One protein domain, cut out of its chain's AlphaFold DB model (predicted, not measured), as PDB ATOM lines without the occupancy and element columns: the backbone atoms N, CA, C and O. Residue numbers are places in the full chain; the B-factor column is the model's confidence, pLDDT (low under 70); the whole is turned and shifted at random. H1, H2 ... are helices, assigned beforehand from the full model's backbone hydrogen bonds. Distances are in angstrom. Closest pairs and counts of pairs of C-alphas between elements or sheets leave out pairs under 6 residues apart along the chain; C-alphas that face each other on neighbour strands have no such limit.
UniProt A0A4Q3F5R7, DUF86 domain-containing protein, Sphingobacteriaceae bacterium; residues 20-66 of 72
ATOM      1  N   MET A  20       5.574  -4.709  36.195       85.31
ATOM      2  CA  MET A  20       6.310  -3.765  37.040       85.31
ATOM      3  C   MET A  20       6.710  -4.410  38.371       85.31
ATOM      4  O   MET A  20       7.896  -4.425  38.700       85.31
ATOM      5  N   ASP A  21       5.774  -5.051  39.072       87.25
ATOM      6  CA  ASP A  21       6.040  -5.761  40.326       87.25
ATOM      7  C   ASP A  21       7.086  -6.866  40.155       87.25
ATOM      8  O   ASP A  21       8.014  -6.999  40.958       87.25
ATOM      9  N   ALA A  22       6.997  -7.646  39.073       89.88
ATOM     10  CA  ALA A  22       7.985  -8.678  38.778       89.88
ATOM     11  C   ALA A  22       9.388  -8.088  38.553       89.88
ATOM     12  O   ALA A  22      10.389  -8.677  38.980       89.88
ATOM     13  N   VAL A  23       9.495  -6.937  37.883       88.25
ATOM     14  CA  VAL A  23      10.770  -6.242  37.653       88.25
ATOM     15  C   VAL A  23      11.321  -5.660  38.955       88.25
ATOM     16  O   VAL A  23      12.469  -5.957  39.294       88.25
ATOM     17  N   VAL A  24      10.504  -4.933  39.723       86.12
ATOM     18  CA  VAL A  24      10.874  -4.374  41.034       86.12
ATOM     19  C   VAL A  24      11.374  -5.480  41.961       86.12
ATOM     20  O   VAL A  24      12.471  -5.380  42.516       86.12
ATOM     21  N   ARG A  25      10.658  -6.607  42.031       88.31
ATOM     22  CA  ARG A  25      11.060  -7.759  42.844       88.31
ATOM     23  C   ARG A  25      12.429  -8.318  42.457       88.31
ATOM     24  O   ARG A  25      13.207  -8.708  43.329       88.31
ATOM     25  N   ASN A  26      12.755  -8.367  41.164       90.81
ATOM     26  CA  ASN A  26      14.078  -8.816  40.724       90.81
ATOM     27  C   ASN A  26      15.182  -7.870  41.215       90.81
ATOM     28  O   ASN A  26      16.233  -8.340  41.656       90.81
ATOM     29  N   TYR A  27      14.948  -6.558  41.177       88.56
ATOM     30  CA  TYR A  27      15.906  -5.586  41.694       88.56
ATOM     31  C   TYR A  27      16.083  -5.669  43.210       88.56
ATOM     32  O   TYR A  27      17.218  -5.600  43.685       88.56
ATOM     33  N   GLU A  28      15.008  -5.886  43.973       87.62
ATOM     34  CA  GLU A  28      15.109  -6.125  45.418       87.62
ATOM     35  C   GLU A  28      16.008  -7.324  45.733       87.62
ATOM     36  O   GLU A  28      16.869  -7.242  46.612       87.62
ATOM     37  N   ILE A  29      15.841  -8.430  44.997       89.75
ATOM     38  CA  ILE A  29      16.644  -9.649  45.163       89.75
ATOM     39  C   ILE A  29      18.117  -9.375  44.850       89.75
ATOM     40  O   ILE A  29      18.992  -9.810  45.600       89.75
ATOM     41  N   ILE A  30      18.407  -8.639  43.773       89.56
ATOM     42  CA  ILE A  30      19.781  -8.261  43.413       89.56
ATOM     43  C   ILE A  30      20.396  -7.380  44.506       89.56
ATOM     44  O   ILE A  30      21.522  -7.632  44.937       89.56
ATOM     45  N   GLY A  31      19.656  -6.383  44.992       88.38
ATOM     46  CA  GLY A  31      20.104  -5.510  46.074       88.38
ATOM     47  C   GLY A  31      20.364  -6.277  47.373       88.38
ATOM     48  O   GLY A  31      21.393  -6.074  48.013       88.38
ATOM     49  N   GLU A  32      19.483  -7.211  47.737       89.75
ATOM     50  CA  GLU A  32      19.662  -8.108  48.885       89.75
ATOM     51  C   GLU A  32      20.900  -8.999  48.723       89.75
ATOM     52  O   GLU A  32      21.702  -9.123  49.646       89.75
ATOM     53  N   ALA A  33      21.104  -9.593  47.547       90.44
ATOM     54  CA  ALA A  33      22.289 -10.400  47.280       90.44
ATOM     55  C   ALA A  33      23.574  -9.564  47.395       90.44
ATOM     56  O   ALA A  33      24.544  -9.996  48.021       90.44
ATOM     57  N   ALA A  34      23.563  -8.332  46.875       90.00
ATOM     58  CA  ALA A  34      24.689  -7.408  46.970       90.00
ATOM     59  C   ALA A  34      25.025  -7.019  48.423       90.00
ATOM     60  O   ALA A  34      26.194  -6.779  48.741       90.00
ATOM     61  N   THR A  35      24.041  -6.981  49.333       87.00
ATOM     62  CA  THR A  35      24.300  -6.678  50.753       87.00
ATOM     63  C   THR A  35      25.030  -7.816  51.466       87.00
ATOM     64  O   THR A  35      25.845  -7.540  52.350       87.00
ATOM     65  N   ARG A  36      24.777  -9.062  51.043       90.88
ATOM     66  CA  ARG A  36      25.302 -10.301  51.638       90.88
ATOM     67  C   ARG A  36      26.699 -10.683  51.156       90.88
ATOM     68  O   ARG A  36      27.340 -11.524  51.783       90.88
ATOM     69  N   LEU A  37      27.184 -10.090  50.065       91.81
ATOM     70  CA  LEU A  37      28.560 -10.303  49.618       91.81
ATOM     71  C   LEU A  37      29.546  -9.786  50.673       91.81
ATOM     72  O   LEU A  37      29.375  -8.694  51.222       91.81
ATOM     73  N   SER A  38      30.594 -10.561  50.944       93.62
ATOM     74  CA  SER A  38      31.680 -10.135  51.826       93.62
ATOM     75  C   SER A  38      32.570  -9.095  51.143       93.62
ATOM     76  O   SER A  38      32.639  -9.016  49.914       93.62
ATOM     77  N   GLU A  39      33.278  -8.299  51.943       92.00
ATOM     78  CA  GLU A  39      34.118  -7.208  51.430       92.00
ATOM     79  C   GLU A  39      35.220  -7.701  50.479       92.00
ATOM     80  O   GLU A  39      35.504  -7.035  49.490       92.00
ATOM     81  N   GLN A  40      35.757  -8.910  50.690       95.75
ATOM     82  CA  GLN A  40      36.718  -9.530  49.765       95.75
ATOM     83  C   GLN A  40      36.159  -9.690  48.339       95.75
ATOM     84  O   GLN A  40      36.884  -9.478  47.376       95.75
ATOM     85  N   TYR A  41      34.872 -10.030  48.188       92.81
ATOM     86  CA  TYR A  41      34.246 -10.184  46.873       92.81
ATOM     87  C   TYR A  41      33.865  -8.832  46.284       92.81
ATOM     88  O   TYR A  41      33.998  -8.628  45.080       92.81
ATOM     89  N   LYS A  42      33.448  -7.882  47.126       92.75
ATOM     90  CA  LYS A  42      33.188  -6.508  46.680       92.75
ATOM     91  C   LYS A  42      34.450  -5.831  46.157       92.75
ATOM     92  O   LYS A  42      34.388  -5.125  45.155       92.75
ATOM     93  N   ALA A  43      35.595  -6.112  46.777       93.00
ATOM     94  CA  ALA A  43      36.897  -5.609  46.356       93.00
ATOM     95  C   ALA A  43      37.330  -6.109  44.964       93.00
ATOM     96  O   ALA A  43      38.150  -5.453  44.330       93.00
ATOM     97  N   LEU A  44      36.765  -7.217  44.458       95.62
ATOM     98  CA  LEU A  44      37.009  -7.681  43.083       95.62
ATOM     99  C   LEU A  44      36.333  -6.793  42.027       95.62
ATOM    100  O   LEU A  44      36.729  -6.815  40.866       95.62
ATOM    101  N   LEU A  45      35.324  -6.008  42.420       93.12
ATOM    102  CA  LEU A  45      34.618  -5.058  41.559       93.12
ATOM    103  C   LEU A  45      34.622  -3.669  42.223       93.12
ATOM    104  O   LEU A  45      33.570  -3.177  42.644       93.12
ATOM    105  N   PRO A  46      35.793  -3.016  42.338       90.56
ATOM    106  CA  PRO A  46      35.935  -1.768  43.092       90.56
ATOM    107  C   PRO A  46      35.214  -0.584  42.432       90.56
ATOM    108  O   PRO A  46      34.853   0.371  43.110       90.56
ATOM    109  N   ASN A  47      34.967  -0.664  41.122       93.75
ATOM    110  CA  ASN A  47      34.255   0.366  40.362       93.75
ATOM    111  C   ASN A  47      32.730   0.278  40.521       93.75
ATOM    112  O   ASN A  47      32.016   1.165  40.059       93.75
ATOM    113  N   LEU A  48      32.218  -0.799  41.125       90.56
ATOM    114  CA  LEU A  48      30.789  -0.951  41.348       90.56
ATOM    115  C   LEU A  48      30.380  -0.169  42.598       90.56
ATOM    116  O   LEU A  48      30.950  -0.325  43.677       90.56
ATOM    117  N   GLU A  49      29.348   0.657  42.471       90.94
ATOM    118  CA  GLU A  49      28.872   1.507  43.559       90.94
ATOM    119  C   GLU A  49      28.005   0.712  44.551       90.94
ATOM    120  O   GLU A  49      26.785   0.860  44.625       90.94
ATOM    121  N   TRP A  50      28.643  -0.148  45.347       90.81
ATOM    122  CA  TRP A  50      27.985  -1.061  46.290       90.81
ATOM    123  C   TRP A  50      27.014  -0.374  47.258       90.81
ATOM    124  O   TRP A  50      25.971  -0.934  47.598       90.81
ATOM    125  N   GLN A  51      27.330   0.850  47.688       86.31
ATOM    126  CA  GLN A  51      26.442   1.635  48.550       86.31
ATOM    127  C   GLN A  51      25.186   2.103  47.810       86.31
ATOM    128  O   GLN A  51      24.105   2.097  48.396       86.31
ATOM    129  N   LYS A  52      25.289   2.431  46.515       86.38
ATOM    130  CA  LYS A  52      24.114   2.762  45.703       86.38
ATOM    131  C   LYS A  52      23.229   1.541  45.486       86.38
ATOM    132  O   LYS A  52      22.023   1.671  45.622       86.38
ATOM    133  N   LEU A  53      23.797   0.352  45.261       85.75
ATOM    134  CA  LEU A  53      23.021  -0.895  45.170       85.75
ATOM    135  C   LEU A  53      22.244  -1.203  46.460       85.75
ATOM    136  O   LEU A  53      21.075  -1.584  46.411       85.75
ATOM    137  N   LYS A  54      22.871  -0.981  47.623       81.38
ATOM    138  CA  LYS A  54      22.201  -1.087  48.930       81.38
ATOM    139  C   LYS A  54      21.087  -0.049  49.091       81.38
ATOM    140  O   LYS A  54      19.984  -0.397  49.504       81.38
ATOM    141  N   GLY A  55      21.368   1.212  48.758       81.94
ATOM    142  CA  GLY A  55      20.395   2.305  48.833       81.94
ATOM    143  C   GLY A  55      19.214   2.114  47.881       81.94
ATOM    144  O   GLY A  55      18.077   2.391  48.249       81.94
ATOM    145  N   PHE A  56      19.465   1.562  46.694       80.81
ATOM    146  CA  PHE A  56      18.454   1.290  45.682       80.81
ATOM    147  C   PHE A  56      17.406   0.283  46.166       80.81
ATOM    148  O   PHE A  56      16.217   0.556  46.050       80.81
ATOM    149  N   ARG A  57      17.816  -0.814  46.821       79.00
ATOM    150  CA  ARG A  57      16.885  -1.750  47.485       79.00
ATOM    151  C   ARG A  57      15.970  -1.038  48.480       79.00
ATOM    152  O   ARG A  57      14.769  -1.273  48.482       79.00
ATOM    153  N   ASN A  58      16.539  -0.188  49.335       71.69
ATOM    154  CA  ASN A  58      15.762   0.527  50.350       71.69
ATOM    155  C   ASN A  58      14.771   1.501  49.706       71.69
ATOM    156  O   ASN A  58      13.657   1.647  50.197       71.69
ATOM    157  N   ARG A  59      15.160   2.123  48.588       75.56
ATOM    158  CA  ARG A  59      14.286   2.997  47.811       75.56
ATOM    159  C   ARG A  59      13.129   2.232  47.178       75.56
ATOM    160  O   ARG A  59      11.991   2.640  47.344       75.56
ATOM    161  N   LEU A  60      13.401   1.095  46.541       73.69
ATOM    162  CA  LEU A  60      12.364   0.244  45.951       73.69
ATOM    163  C   LEU A  60      11.377  -0.288  47.004       73.69
ATOM    164  O   LEU A  60      10.176  -0.288  46.767       73.69
ATOM    165  N   ALA A  61      11.871  -0.677  48.182       64.56
ATOM    166  CA  ALA A  61      11.042  -1.242  49.248       64.56
ATOM    167  C   ALA A  61      10.189  -0.202  50.007       64.56
ATOM    168  O   ALA A  61       9.180  -0.565  50.610       64.56
ATOM    169  N   HIS A  62      10.596   1.074  50.032       61.03
ATOM    170  CA  HIS A  62       9.913   2.131  50.797       61.03
ATOM    171  C   HIS A  62       9.196   3.170  49.931       61.03
ATOM    172  O   HIS A  62       8.164   3.693  50.342       61.03
ATOM    173  N   GLU A  63       9.710   3.464  48.738       56.22
ATOM    174  CA  GLU A  63       9.181   4.470  47.817       56.22
ATOM    175  C   GLU A  63       8.482   3.809  46.621       56.22
ATOM    176  O   GLU A  63       8.616   4.287  45.505       56.22
ATOM    177  N   TYR A  64       7.697   2.741  46.822       54.03
ATOM    178  CA  TYR A  64       6.889   2.092  45.762       54.03
ATOM    179  C   TYR A  64       6.025   3.098  44.945       54.03
ATOM    180  O   TYR A  64       5.619   2.812  43.825       54.03
ATOM    181  N   PHE A  65       5.801   4.310  45.479       48.72
ATOM    182  CA  PHE A  65       5.125   5.458  44.849       48.72
ATOM    183  C   PHE A  65       6.049   6.543  44.237       48.72
ATOM    184  O   PHE A  65       5.550   7.530  43.703       48.72
ATOM    185  N   GLY A  66       7.374   6.410  44.325       53.53
ATOM    186  CA  GLY A  66       8.378   7.405  43.912       53.53
ATOM    187  C   GLY A  66       9.485   6.861  43.001       53.53
ATOM    188  O   GLY A  66      10.473   7.557  42.760       53.53
TER     189      GLY A  66
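What this domain is: This is residues 20 to 66 of the 72 residues of the protein "DUF86 domain-containing protein" of Sphingobacteriaceae bacterium (UniProt A0A4Q3F5R7). Two helices, the longer H1 and the shorter H3, pack on each other and cross at a steep tilt while running opposite ways, and the chain turns back between them at one end of the rod they make. The turn holds H2, a helix of four residues, and then residues 43 to 49, which stick out free of the rest. The printed part has 47 residues with three named helices, in the order H1, H2, H3, and no named strand; the class is all helix. The whole is only just loose, close to compact, with a radius of gyration of the C-alphas of 11.6 A, and spans 34 by 17 by 14 A.

How they stand to each other: The longest helix is H1, residues 20 to 36, and it touches H3, residues 50 to 62, with 15 pairs of C-alphas within 8 A. Their closest C-alphas are those of Gly 31 and Arg 57, 5.1 A apart, and their centres are 9.2 A apart. Their lines stand at a steep tilt of 42 degrees, and they run opposite ways. H2, residues 39 to 42, is apart from H1, though a tight link of 2 residues joins them. H2 is close to H3 but not clearly touching it, with 1 pair of C-alphas within 8 A; the closest are those of Lys 42 and Trp 50, 7.5 A apart. In H1 and H3 every pair of O of residue i and N of residue i+4 is within hydrogen-bond range. H2 is too short for such a pair, and its 1 pair of O of residue i and N of residue i+3 is within range.

Where its parts are: H1 runs from Met 20, with its C-alpha at (6.310, -3.765, 37.040), to Arg 36, with its C-alpha at (25.302, -10.301, 51.638), 24.8 A from first to last C-alpha. H3 runs from Trp 50 to His 62, where the C-alpha stands at (9.913, 2.131, 50.797), and is 18.9 A from first to last C-alpha. Between them along the chain, H2 runs from Glu 39 to Lys 42.

The domain as a whole: The two C-alphas farthest apart are those of Gln 40 and Phe 65, at 35.3 A, while those of Met 20 and Gly 66, the first and last printed, are 13.3 A apart. The printed part has no cut. The link from H2 to H3, of 7 residues, is short but not tight, and no link is long. The mean pLDDT of the printed part is 83.9; residues 61 to 66, of which 61 and 62 belong to H3, are under 70.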